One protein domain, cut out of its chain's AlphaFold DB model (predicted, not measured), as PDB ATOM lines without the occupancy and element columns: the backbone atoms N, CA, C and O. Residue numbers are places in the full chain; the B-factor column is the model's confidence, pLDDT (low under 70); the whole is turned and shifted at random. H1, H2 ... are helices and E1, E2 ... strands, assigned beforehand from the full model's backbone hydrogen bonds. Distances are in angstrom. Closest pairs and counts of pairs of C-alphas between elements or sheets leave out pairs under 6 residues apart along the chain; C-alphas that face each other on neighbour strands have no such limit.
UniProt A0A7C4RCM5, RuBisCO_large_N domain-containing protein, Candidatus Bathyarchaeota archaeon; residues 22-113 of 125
ATOM      1  N   PHE A  22      31.599 -26.411  36.914       89.00
ATOM      2  CA  PHE A  22      32.026 -27.571  36.140       89.00
ATOM      3  C   PHE A  22      31.576 -27.522  34.689       89.00
ATOM      4  O   PHE A  22      30.464 -27.129  34.351       89.00
ATOM      5  N   ASP A  23      32.491 -27.973  33.839       93.00
ATOM      6  CA  ASP A  23      32.230 -28.270  32.443       93.00
ATOM      7  C   ASP A  23      31.536 -29.644  32.364       93.00
ATOM      8  O   ASP A  23      32.151 -30.643  32.761       93.00
ATOM      9  N   PRO A  24      30.277 -29.720  31.896       89.69
ATOM     10  CA  PRO A  24      29.513 -30.966  31.872       89.69
ATOM     11  C   PRO A  24      30.154 -32.047  30.993       89.69
ATOM     12  O   PRO A  24      29.937 -33.227  31.251       89.69
ATOM     13  N   ASP A  25      30.990 -31.674  30.020       93.44
ATOM     14  CA  ASP A  25      31.678 -32.633  29.148       93.44
ATOM     15  C   ASP A  25      32.934 -33.230  29.806       93.44
ATOM     16  O   ASP A  25      33.503 -34.205  29.316       93.44
ATOM     17  N   LYS A  26      33.395 -32.648  30.922       93.25
ATOM     18  CA  LYS A  26      34.619 -33.065  31.625       93.25
ATOM     19  C   LYS A  26      34.367 -33.735  32.966       93.25
ATOM     20  O   LYS A  26      35.305 -34.302  33.526       93.25
ATOM     21  N   TYR A  27      33.158 -33.642  33.509       93.75
ATOM     22  CA  TYR A  27      32.850 -34.119  34.853       93.75
ATOM     23  C   TYR A  27      31.726 -35.147  34.846       93.75
ATOM     24  O   TYR A  27      30.683 -34.968  34.226       93.75
ATOM     25  N   ILE A  28      31.931 -36.212  35.613       92.88
ATOM     26  CA  ILE A  28      30.916 -37.211  35.923       92.88
ATOM     27  C   ILE A  28      30.193 -36.751  37.187       92.88
ATOM     28  O   ILE A  28      30.841 -36.431  38.187       92.88
ATOM     29  N   ILE A  29      28.859 -36.735  37.156       93.69
ATOM     30  CA  ILE A  29      28.040 -36.447  38.336       93.69
ATOM     31  C   ILE A  29      27.544 -37.757  38.941       93.69
ATOM     32  O   ILE A  29      26.661 -38.417  38.391       93.69
ATOM     33  N   ALA A  30      28.089 -38.115  40.100       92.25
ATOM     34  CA  ALA A  30      27.633 -39.255  40.883       92.25
ATOM     35  C   ALA A  30      26.622 -38.784  41.937       92.25
ATOM     36  O   ALA A  30      26.917 -37.895  42.735       92.25
ATOM     37  N   THR A  31      25.419 -39.364  41.928       93.69
ATOM     38  CA  THR A  31      24.347 -39.028  42.876       93.69
ATOM     39  C   THR A  31      24.078 -40.208  43.798       93.69
ATOM     40  O   THR A  31      23.733 -41.294  43.340       93.69
ATOM     41  N   TYR A  32      24.190 -39.969  45.098       91.38
ATOM     42  CA  TYR A  32      23.998 -40.952  46.154       91.38
ATOM     43  C   TYR A  32      22.775 -40.587  46.982       91.38
ATOM     44  O   TYR A  32      22.537 -39.414  47.267       91.38
ATOM     45  N   LEU A  33      22.030 -41.600  47.412       91.12
ATOM     46  CA  LEU A  33      20.991 -41.471  48.425       91.12
ATOM     47  C   LEU A  33      21.469 -42.206  49.675       91.12
ATOM     48  O   LEU A  33      21.799 -43.388  49.601       91.12
ATOM     49  N   GLY A  34      21.511 -41.517  50.811       87.38
ATOM     50  CA  GLY A  34      22.006 -42.086  52.061       87.38
ATOM     51  C   GLY A  34      21.090 -41.789  53.237       87.38
ATOM     52  O   GLY A  34      20.658 -40.651  53.420       87.38
ATOM     53  N   ALA A  35      20.839 -42.811  54.056       88.81
ATOM     54  CA  ALA A  35      20.323 -42.634  55.407       88.81
ATOM     55  C   ALA A  35      21.497 -42.287  56.340       88.81
ATOM     56  O   ALA A  35      22.337 -43.137  56.637       88.81
ATOM     57  N   ILE A  36      21.564 -41.028  56.768       86.38
ATOM     58  CA  ILE A  36      22.639 -40.443  57.564       86.38
ATOM     59  C   ILE A  36      22.182 -40.248  59.008       86.38
ATOM     60  O   ILE A  36      21.274 -39.469  59.295       86.38
ATOM     61  N   GLY A  37      22.879 -40.908  59.926       80.38
ATOM     62  CA  GLY A  37      22.757 -40.727  61.367       80.38
ATOM     63  C   GLY A  37      23.731 -41.663  62.087       80.38
ATOM     64  O   GLY A  37      23.997 -42.749  61.576       80.38
ATOM     65  N   PRO A  38      24.314 -41.274  63.236       84.44
ATOM     66  CA  PRO A  38      24.048 -40.067  64.034       84.44
ATOM     67  C   PRO A  38      24.914 -38.844  63.663       84.44
ATOM     68  O   PRO A  38      24.905 -37.840  64.372       84.44
ATOM     69  N   TYR A  39      25.715 -38.924  62.598       85.19
ATOM     70  CA  TYR A  39      26.696 -37.890  62.261       85.19
ATOM     71  C   TYR A  39      26.102 -36.725  61.452       85.19
ATOM     72  O   TYR A  39      25.116 -36.913  60.738       85.19
ATOM     73  N   PRO A  40      26.720 -35.525  61.496       90.81
ATOM     74  CA  PRO A  40      26.296 -34.403  60.667       90.81
ATOM     75  C   PRO A  40      26.371 -34.739  59.163       90.81
ATOM     76  O   PRO A  40      27.427 -35.176  58.701       90.81
ATOM     77  N   PRO A  41      25.322 -34.453  58.369       91.12
ATOM     78  CA  PRO A  41      25.279 -34.747  56.930       91.12
ATOM     79  C   PRO A  41      26.442 -34.150  56.142       91.12
ATOM     80  O   PRO A  41      27.004 -34.805  55.270       91.12
ATOM     81  N   LYS A  42      26.852 -32.927  56.504       92.81
ATOM     82  CA  LYS A  42      28.007 -32.252  55.904       92.81
ATOM     83  C   LYS A  42      29.284 -33.087  56.034       92.81
ATOM     84  O   LYS A  42      30.009 -33.246  55.063       92.81
ATOM     85  N   ARG A  43      29.524 -33.652  57.222       89.44
ATOM     86  CA  ARG A  43      30.701 -34.483  57.486       89.44
ATOM     87  C   ARG A  43      30.655 -35.767  56.665       89.44
ATOM     88  O   ARG A  43      31.655 -36.130  56.072       89.44
ATOM     89  N   VAL A  44      29.496 -36.420  56.591       89.75
ATOM     90  CA  VAL A  44      29.338 -37.646  55.792       89.75
ATOM     91  C   VAL A  44      29.569 -37.381  54.303       89.75
ATOM     92  O   VAL A  44      30.258 -38.162  53.658       89.75
ATOM     93  N   ALA A  45      29.077 -36.261  53.767       92.06
ATOM     94  CA  ALA A  45      29.347 -35.869  52.383       92.06
ATOM     95  C   ALA A  45      30.845 -35.631  52.114       92.06
ATOM     96  O   ALA A  45      31.346 -36.024  51.063       92.06
ATOM     97  N   GLU A  46      31.565 -35.026  53.065       91.25
ATOM     98  CA  GLU A  46      33.019 -34.828  52.981       91.25
ATOM     99  C   GLU A  46      33.784 -36.151  52.972       91.25
ATOM    100  O   GLU A  46      34.635 -36.336  52.105       91.25
ATOM    101  N   GLU A  47      33.452 -37.094  53.857       88.00
ATOM    102  CA  GLU A  47      34.090 -38.420  53.860       88.00
ATOM    103  C   GLU A  47      33.786 -39.199  52.569       88.00
ATOM    104  O   GLU A  47      34.683 -39.797  51.981       88.00
ATOM    105  N   ILE A  48      32.547 -39.130  52.065       89.19
ATOM    106  CA  ILE A  48      32.169 -39.739  50.784       89.19
ATOM    107  C   ILE A  48      32.998 -39.139  49.638       89.19
ATOM    108  O   ILE A  48      33.535 -39.885  48.827       89.19
ATOM    109  N   ALA A  49      33.154 -37.817  49.559       90.62
ATOM    110  CA  ALA A  49      33.981 -37.194  48.521       90.62
ATOM    111  C   ALA A  49      35.457 -37.617  48.605       90.62
ATOM    112  O   ALA A  49      36.103 -37.830  47.578       90.62
ATOM    113  N   ILE A  50      35.984 -37.758  49.820       87.06
ATOM    114  CA  ILE A  50      37.360 -38.203  50.049       87.06
ATOM    115  C   ILE A  50      37.545 -39.636  49.526       87.06
ATOM    116  O   ILE A  50      38.407 -39.844  48.676       87.06
ATOM    117  N   GLU A  51      36.691 -40.580  49.929       84.69
ATOM    118  CA  GLU A  51      36.817 -42.004  49.567       84.69
ATOM    119  C   GLU A  51      36.461 -42.339  48.107       84.69
ATOM    120  O   GLU A  51      36.898 -43.365  47.600       84.69
ATOM    121  N   ASN A  52      35.685 -41.499  47.408       83.31
ATOM    122  CA  ASN A  52      35.317 -41.712  45.993       83.31
ATOM    123  C   ASN A  52      36.332 -41.133  44.993       83.31
ATOM    124  O   ASN A  52      36.011 -40.924  43.820       83.31
ATOM    125  N   SER A  53      37.527 -40.753  45.441       79.44
ATOM    126  CA  SER A  53      38.524 -40.143  44.564       79.44
ATOM    127  C   SER A  53      39.945 -40.400  45.048       79.44
ATOM    128  O   SER A  53      40.228 -41.364  45.746       79.44
ATOM    129  N   THR A  54      40.874 -39.531  44.667       65.50
ATOM    130  CA  THR A  54      42.304 -39.673  44.941       65.50
ATOM    131  C   THR A  54      42.705 -39.263  46.364       65.50
ATOM    132  O   THR A  54      43.895 -39.145  46.647       65.50
ATOM    133  N   GLY A  55      41.743 -38.965  47.243       61.16
ATOM    134  CA  GLY A  55      41.988 -38.322  48.529       61.16
ATOM    135  C   GLY A  55      42.001 -39.288  49.708       61.16
ATOM    136  O   GLY A  55      41.140 -40.141  49.851       61.16
ATOM    137  N   THR A  56      42.927 -39.071  50.639       58.66
ATOM    138  CA  THR A  56      42.738 -39.459  52.042       58.66
ATOM    139  C   THR A  56      42.449 -38.204  52.875       58.66
ATOM    140  O   THR A  56      42.669 -37.069  52.426       58.66
ATOM    141  N   TRP A  57      41.914 -38.377  54.085       58.97
ATOM    142  CA  TRP A  57      41.600 -37.284  55.013       58.97
ATOM    143  C   TRP A  57      42.857 -36.544  55.510       58.97
ATOM    144  O   TRP A  57      42.759 -35.429  56.018       58.97
ATOM    145  N   THR A  58      44.045 -37.136  55.335       59.00
ATOM    146  CA  THR A  58      45.342 -36.534  55.675       59.00
ATOM    147  C   THR A  58      46.076 -36.038  54.432       59.00
ATOM    148  O   THR A  58      46.200 -36.758  53.447       59.00
ATOM    149  N   LEU A  59      46.658 -34.838  54.497       66.62
ATOM    150  CA  LEU A  59      47.561 -34.375  53.446       66.62
ATOM    151  C   LEU A  59      48.834 -35.231  53.439       66.62
ATOM    152  O   LEU A  59      49.622 -35.219  54.390       66.62
ATOM    153  N   VAL A  60      49.043 -35.977  52.362       69.62
ATOM    154  CA  VAL A  60      50.249 -36.787  52.187       69.62
ATOM    155  C   VAL A  60      51.397 -35.880  51.752       69.62
ATOM    156  O   VAL A  60      51.209 -34.960  50.964       69.62
ATOM    157  N   ARG A  61      52.617 -36.136  52.241       64.94
ATOM    158  CA  ARG A  61      53.787 -35.246  52.063       64.94
ATOM    159  C   ARG A  61      54.087 -34.848  50.606       64.94
ATOM    160  O   ARG A  61      54.721 -33.820  50.391       64.94
ATOM    161  N   TYR A  62      53.672 -35.666  49.642       70.19
ATOM    162  CA  TYR A  62      53.929 -35.467  48.214       70.19
ATOM    163  C   TYR A  62      52.657 -35.201  47.391       70.19
ATOM    164  O   TYR A  62      52.747 -35.116  46.170       70.19
ATOM    165  N   GLU A  63      51.487 -35.064  48.027       73.50
ATOM    166  CA  GLU A  63      50.271 -34.633  47.337       73.50
ATOM    167  C   GLU A  63      50.310 -33.110  47.173       73.50
ATOM    168  O   GLU A  63      50.264 -32.356  48.148       73.50
ATOM    169  N   ALA A  64      50.427 -32.655  45.927       79.75
ATOM    170  CA  ALA A  64      50.320 -31.241  45.615       79.75
ATOM    171  C   ALA A  64      48.847 -30.796  45.767       79.75
ATOM    172  O   ALA A  64      47.961 -31.441  45.197       79.75
ATOM    173  N   PRO A  65      48.551 -29.710  46.502       79.00
ATOM    174  CA  PRO A  65      47.189 -29.193  46.675       79.00
ATOM    175  C   PRO A  65      46.443 -28.972  45.355       79.00
ATOM    176  O   PRO A  65      45.237 -29.181  45.280       79.00
ATOM    177  N   GLU A  66      47.158 -28.598  44.297       82.19
ATOM    178  CA  GLU A  66      46.623 -28.383  42.952       82.19
ATOM    179  C   GLU A  66      46.141 -29.691  42.310       82.19
ATOM    180  O   GLU A  66      45.138 -29.706  41.596       82.19
ATOM    181  N   VAL A  67      46.829 -30.803  42.584       83.00
ATOM    182  CA  VAL A  67      46.417 -32.143  42.141       83.00
ATOM    183  C   VAL A  67      45.143 -32.545  42.879       83.00
ATOM    184  O   VAL A  67      44.191 -32.994  42.243       83.00
ATOM    185  N   ARG A  68      45.070 -32.294  44.190       83.75
ATOM    186  CA  ARG A  68      43.873 -32.559  45.000       83.75
ATOM    187  C   ARG A  68      42.671 -31.718  44.562       83.75
ATOM    188  O   ARG A  68      41.557 -32.233  44.442       83.75
ATOM    189  N   ASP A  69      42.876 -30.430  44.296       85.38
ATOM    190  CA  ASP A  69      41.809 -29.549  43.808       85.38
ATOM    191  C   ASP A  69      41.312 -30.007  42.430       85.38
ATOM    192  O   ASP A  69      40.105 -30.098  42.220       85.38
ATOM    193  N   LYS A  70      42.213 -30.409  41.527       86.81
ATOM    194  CA  LYS A  70      41.847 -30.832  40.168       86.81
ATOM    195  C   LYS A  70      41.198 -32.217  40.081       86.81
ATOM    196  O   LYS A  70      40.255 -32.383  39.303       86.81
ATOM    197  N   TYR A  71      41.729 -33.200  40.804       88.81
ATOM    198  CA  TYR A  71      41.401 -34.618  40.605       88.81
ATOM    199  C   TYR A  71      40.572 -35.234  41.739       88.81
ATOM    200  O   TYR A  71      39.916 -36.252  41.522       88.81
ATOM    201  N   GLY A  72      40.533 -34.603  42.919       89.81
ATOM    202  CA  GLY A  72      39.650 -35.031  44.003       89.81
ATOM    203  C   GLY A  72      38.178 -34.771  43.674       89.81
ATOM    204  O   GLY A  72      37.855 -33.766  43.032       89.81
ATOM    205  N   ALA A  73      37.282 -35.630  44.157       92.38
ATOM    206  CA  ALA A  73      35.845 -35.424  44.015       92.38
ATOM    207  C   ALA A  73      35.402 -34.154  44.750       92.38
ATOM    208  O   ALA A  73      36.006 -33.723  45.739       92.38
ATOM    209  N   LYS A  74      34.341 -33.540  44.236       94.19
ATOM    210  CA  LYS A  74      33.809 -32.272  44.728       94.19
ATOM    211  C   LYS A  74      32.331 -32.414  45.036       94.19
ATOM    212  O   LYS A  74      31.568 -32.851  44.187       94.19
ATOM    213  N   ILE A  75      31.917 -32.026  46.227       95.62
ATOM    214  CA  ILE A  75      30.519 -31.982  46.628       95.62
ATOM    215  C   ILE A  75      29.875 -30.783  45.940       95.62
ATOM    216  O   ILE A  75      30.254 -29.636  46.192       95.62
ATOM    217  N   VAL A  76      28.902 -31.073  45.081       96.44
ATOM    218  CA  VAL A  76      28.111 -30.074  44.344       96.44
ATOM    219  C   VAL A  76      26.675 -29.979  44.830       96.44
ATOM    220  O   VAL A  76      25.973 -29.024  44.512       96.44
ATOM    221  N   GLY A  77      26.231 -30.954  45.626       96.25
ATOM    222  CA  GLY A  77      24.891 -30.973  46.188       96.25
ATOM    223  C   GLY A  77      24.826 -31.789  47.471       96.25
ATOM    224  O   GLY A  77      25.373 -32.887  47.555       96.25
ATOM    225  N   LEU A  78      24.133 -31.242  48.468       96.38
ATOM    226  CA  LEU A  78      23.729 -31.940  49.684       96.38
ATOM    227  C   LEU A  78      22.301 -31.506  50.019       96.38
ATOM    228  O   LEU A  78      22.080 -30.402  50.513       96.38
ATOM    229  N   ILE A  79      21.333 -32.364  49.718       96.88
ATOM    230  CA  ILE A  79      19.905 -32.048  49.807       96.88
ATOM    231  C   ILE A  79      19.277 -32.949  50.864       96.88
ATOM    232  O   ILE A  79      19.399 -34.169  50.791       96.88
ATOM    233  N   ASN A  80      18.585 -32.360  51.839       95.88
ATOM    234  CA  ASN A  80      17.741 -33.121  52.758       95.88
ATOM    235  C   ASN A  80      16.453 -33.526  52.025       95.88
ATOM    236  O   ASN A  80      15.672 -32.662  51.632       95.88
ATOM    237  N   ALA A  81      16.257 -34.827  51.813       94.12
ATOM    238  CA  ALA A  81      15.068 -35.363  51.153       94.12
ATOM    239  C   ALA A  81      13.983 -35.765  52.164       94.12
ATOM    240  O   ALA A  81      12.791 -35.632  51.890       94.12
ATOM    241  N   LYS A  82      14.396 -36.280  53.329       92.00
ATOM    242  CA  LYS A  82      13.531 -36.663  54.454       92.00
ATOM    243  C   LYS A  82      14.350 -36.650  55.749       92.00
ATOM    244  O   LYS A  82      15.572 -36.513  55.723       92.00
ATOM    245  N   GLU A  83      13.690 -36.851  56.888       91.06
ATOM    246  CA  GLU A  83      14.343 -37.167  58.160       91.06
ATOM    247  C   GLU A  83      15.452 -38.209  57.967       91.06
ATOM    248  O   GLU A  83      15.198 -39.332  57.532       91.06
ATOM    249  N   ASN A  84      16.685 -37.793  58.263       88.00
ATOM    250  CA  ASN A  84      17.910 -38.573  58.106       88.00
ATOM    251  C   ASN A  84      18.206 -39.077  56.683       88.00
ATOM    252  O   ASN A  84      19.179 -39.792  56.517       88.00
ATOM    253  N   ILE A  85      17.455 -38.702  55.644       92.56
ATOM    254  CA  ILE A  85      17.718 -39.118  54.259       92.56
ATOM    255  C   ILE A  85      18.224 -37.927  53.454       92.56
ATOM    256  O   ILE A  85      17.550 -36.898  53.350       92.56
ATOM    257  N   TYR A  86      19.388 -38.097  52.838       93.94
ATOM    258  CA  TYR A  86      20.054 -37.057  52.068       93.94
ATOM    259  C   TYR A  86      20.430 -37.544  50.676       93.94
ATOM    260  O   TYR A  86      20.846 -38.688  50.494       93.94
ATOM    261  N   ILE A  87      20.313 -36.638  49.712       95.19
ATOM    262  CA  ILE A  87      20.889 -36.784  48.380       95.19
ATOM    263  C   ILE A  87      22.237 -36.065  48.390       95.19
ATOM    264  O   ILE A  87      22.306 -34.884  48.733       95.19
ATOM    265  N   ILE A  88      23.296 -36.777  48.021       94.75
ATOM    266  CA  ILE A  88      24.664 -36.263  47.930       94.75
ATOM    267  C   ILE A  88      25.085 -36.338  46.472       94.75
ATOM    268  O   ILE A  88      24.974 -37.392  45.852       94.75
ATOM    269  N   GLN A  89      25.571 -35.234  45.924       95.38
ATOM    270  CA  GLN A  89      26.048 -35.173  44.550       95.38
ATOM    271  C   GLN A  89      27.524 -34.817  44.531       95.38
ATOM    272  O   GLN A  89      27.935 -33.813  45.121       95.38
ATOM    273  N   LEU A  90      28.302 -35.639  43.836       94.56
ATOM    274  CA  LEU A  90      29.728 -35.447  43.636       94.56
ATOM    275  C   LEU A  90      30.011 -35.171  42.161       94.56
ATOM    276  O   LEU A  90      29.551 -35.913  41.297       94.56
ATOM    277  N   GLY A  91      30.801 -34.140  41.882       94.62
ATOM    278  CA  GLY A  91      31.482 -33.954  40.611       94.62
ATOM    279  C   GLY A  91      32.858 -34.608  40.658       94.62
ATOM    280  O   GLY A  91      33.673 -34.292  41.528       94.62
ATOM    281  N   ILE A  92      33.112 -35.516  39.724       92.56
ATOM    282  CA  ILE A  92      34.364 -36.267  39.609       92.56
ATOM    283  C   ILE A  92      34.969 -35.968  38.242       92.56
ATOM    284  O   ILE A  92      34.264 -35.972  37.234       92.56
ATOM    285  N   ASN A  93      36.267 -35.674  38.203       92.62
ATOM    286  CA  ASN A  93      36.953 -35.366  36.955       92.62
ATOM    287  C   ASN A  93      36.964 -36.609  36.054       92.62
ATOM    288  O   ASN A  93      37.549 -37.626  36.416       92.62
ATOM    289  N   GLY A  94      36.337 -36.533  34.879       91.50
ATOM    290  CA  GLY A  94      36.269 -37.646  33.931       91.50
ATOM    291  C   GLY A  94      37.647 -38.084  33.436       91.50
ATOM    292  O   GLY A  94      37.842 -39.255  33.142       91.50
ATOM    293  N   GLY A  95      38.634 -37.179  33.447       90.62
ATOM    294  CA  GLY A  95      40.028 -37.496  33.133       90.62
ATOM    295  C   GLY A  95      40.730 -38.391  34.161       90.62
ATOM    296  O   GLY A  95      41.884 -38.749  33.935       90.62
ATOM    297  N   ASN A  96      40.071 -38.744  35.273       89.19
ATOM    298  CA  ASN A  96      40.537 -39.792  36.186       89.19
ATOM    299  C   ASN A  96      40.379 -41.196  35.584       89.19
ATOM    300  O   ASN A  96      41.043 -42.120  36.041       89.19
ATOM    301  N   TYR A  97      39.509 -41.351  34.582       89.44
ATOM    302  CA  TYR A  97      39.111 -42.644  34.043       89.44
ATOM    303  C   TYR A  97      39.459 -42.745  32.564       89.44
ATOM    304  O   TYR A  97      39.205 -41.830  31.782       89.44
ATOM    305  N   ASP A  98      39.991 -43.899  32.176       88.81
ATOM    306  CA  ASP A  98      40.192 -44.257  30.779       88.81
ATOM    307  C   ASP A  98      39.247 -45.418  30.420       88.81
ATOM    308  O   ASP A  98      39.432 -46.542  30.906       88.81
ATOM    309  N   PRO A  99      38.214 -45.178  29.592       85.50
ATOM    310  CA  PRO A  99      37.260 -46.213  29.220       85.50
ATOM    311  C   PRO A  99      37.872 -47.309  28.338       85.50
ATOM    312  O   PRO A  99      37.320 -48.409  28.302       85.50
ATOM    313  N   GLU A 100      38.983 -47.050  27.643       88.69
ATOM    314  CA  GLU A 100      39.625 -48.026  26.758       88.69
ATOM    315  C   GLU A 100      40.519 -48.998  27.532       88.69
ATOM    316  O   GLU A 100      40.550 -50.189  27.216       88.69
ATOM    317  N   THR A 101      41.223 -48.514  28.562       88.31
ATOM    318  CA  THR A 101      42.161 -49.336  29.347       88.31
ATOM    319  C   THR A 101      41.600 -49.805  30.691       88.31
ATOM    320  O   THR A 101      41.759 -50.976  31.037       88.31
ATOM    321  N   GLY A 102      40.938 -48.929  31.450       84.25
ATOM    322  CA  GLY A 102      40.369 -49.238  32.770       84.25
ATOM    323  C   GLY A 102      38.921 -49.728  32.712       84.25
ATOM    324  O   GLY A 102      38.487 -50.526  33.551       84.25
ATOM    325  N   GLY A 103      38.176 -49.270  31.704       88.25
ATOM    326  CA  GLY A 103      36.786 -49.646  31.470       88.25
ATOM    327  C   GLY A 103      35.858 -49.342  32.653       88.25
ATOM    328  O   GLY A 103      36.165 -48.570  33.561       88.25
ATOM    329  N   LEU A 104      34.689 -49.987  32.656       88.50
ATOM    330  CA  LEU A 104      33.672 -49.782  33.693       88.50
ATOM    331  C   LEU A 104      34.150 -50.203  35.093       88.50
ATOM    332  O   LEU A 104      33.730 -49.617  36.086       88.50
ATOM    333  N   ALA A 105      35.032 -51.201  35.181       88.31
ATOM    334  CA  ALA A 105      35.535 -51.694  36.459       88.31
ATOM    335  C   ALA A 105      36.314 -50.613  37.224       88.31
ATOM    336  O   ALA A 105      36.113 -50.470  38.426       88.31
ATOM    337  N   ASN A 106      37.139 -49.823  36.529       87.56
ATOM    338  CA  ASN A 106      37.875 -48.719  37.142       87.56
ATOM    339  C   ASN A 106      36.951 -47.579  37.600       87.56
ATOM    340  O   ASN A 106      37.169 -47.001  38.657       87.56
ATOM    341  N   LEU A 107      35.888 -47.281  36.855       87.81
ATOM    342  CA  LEU A 107      34.903 -46.292  37.299       87.81
ATOM    343  C   LEU A 107      34.176 -46.751  38.573       87.81
ATOM    344  O   LEU A 107      34.005 -45.986  39.521       87.81
ATOM    345  N   LEU A 108      33.735 -48.013  38.590       88.38
ATOM    346  CA  LEU A 108      32.971 -48.574  39.702       88.38
ATOM    347  C   LEU A 108      33.818 -48.799  40.955       88.38
ATOM    348  O   LEU A 108      33.270 -48.689  42.050       88.38
ATOM    349  N   SER A 109      35.121 -49.082  40.823       86.25
ATOM    350  CA  SER A 109      36.009 -49.209  41.986       86.25
ATOM    351  C   SER A 109      36.048 -47.935  42.820       86.25
ATOM    352  O   SER A 109      36.137 -48.014  44.041       86.25
ATOM    353  N   ASP A 110      35.929 -46.783  42.165       84.50
ATOM    354  CA  ASP A 110      36.019 -45.487  42.826       84.50
ATOM    355  C   ASP A 110      34.641 -45.012  43.295       84.50
ATOM    356  O   ASP A 110      34.466 -44.729  44.474       84.50
ATOM    357  N   ILE A 111      33.646 -44.988  42.396       86.94
ATOM    358  CA  ILE A 111      32.296 -44.442  42.656       86.94
ATOM    359  C   ILE A 111      31.445 -45.359  43.549       86.94
ATOM    360  O   ILE A 111      30.546 -44.913  44.260       86.94
ATOM    361  N   ALA A 112      31.666 -46.669  43.481       83.62
ATOM    362  CA  ALA A 112      30.846 -47.660  44.178       83.62
ATOM    363  C   ALA A 112      31.673 -48.635  45.026       83.62
ATOM    364  O   ALA A 112      31.139 -49.647  45.479       83.62
ATOM    365  N   GLY A 113      32.953 -48.335  45.252       80.69
ATOM    366  CA  GLY A 113      33.812 -49.096  46.153       80.69
ATOM    367  C   GLY A 113      33.610 -48.671  47.605       80.69
ATOM    368  O   GLY A 113      32.577 -48.933  48.221       80.69
TER     369      GLY A 113
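What this domain is: This is residues 22 to 113 of the 125 residues of the protein "RuBisCO_large_N domain-containing protein" of Candidatus Bathyarchaeota archaeon (UniProt A0A7C4RCM5). A long, twisted sheet of three antiparallel strands has one helix, H1, packed slantwise over one face, in two layers. Two shorter helices, H2 and H3, only graze the sheet with their last residues, H2 leading by a tight link into E2 and H3 following E3, while residues 100 to 105 stick out. The printed part has 92 residues, with three named helices and three named strands in the order E1, H1, H2, E2, E3, H3; the sheet's order is E1, E3, E2, and the class is mixed, helices and strands. The whole is compact, with a radius of gyration of the C-alphas of 13.9 A and spans of 41 by 31 by 24 A.

Where its parts are: E1, residues 27 to 35, begins at C-alpha 27 (32.850, -34.119, 34.853) and is 25.5 A long. H1, residues 41 to 51, begins at C-alpha 41 (25.279, -34.747, 56.930) and measures 15.5 A. H2 follows as residues 65 to 71. E2, residues 74 to 82, is 22.9 A long, and E3, residues 85 to 93, is 26.1 A long. H3, residues 103 to 111, ends at C-alpha 111 (32.296, -44.442, 42.656).

How they stand to each other: The sheet is twisted, its C-alphas lying up to 4.4 A off the best plane. Edge strand E1 is antiparallel to inner strand E3 at 159 degrees, with N 30 and O 90 within hydrogen-bond range at 2.9 A. E2, the other edge strand, makes a hairpin with E3, antiparallel at 165 degrees, with N 87 and O 79 at 2.8 A. E1, H1 with H2, and E2 form a split strand-helix-strand unit, two strands running the same way with E3 between them, and its crossover is right-handed. H1 is on the sheet at a height of 8.3 A, over E3 and slantwise to the strands, at 34 degrees to E3 on the local plane. Its closest C-alphas to E3 are those of Ala 45 and Ile 88, 6.5 A apart. H2 only just grazes the sheet, with residues 70 to 71; the closest C-alphas of H2 and E3, those of Tyr 71 and Asn 93, are 5.8 A apart. H3 only grazes the sheet, with residues 110 to 111. H1 and H3 are close but not clearly touching, with the C-alphas of Glu 51 and Asp 110 7.6 A apart. H2 is apart from H1 and H3. In H1 and H2 every O i to N i+4 pair is within hydrogen-bond range; in H3, 3 of 5 are.

The domain as a whole: The two C-alphas farthest apart, those of Glu 83 and Thr 101, are 41.9 A apart. The printed part has no cut. The link from H1 to H2, residues 52 to 64, is long, and within it residues 54 to 61 have a pLDDT under 70; the mean of the printed part is 86.8.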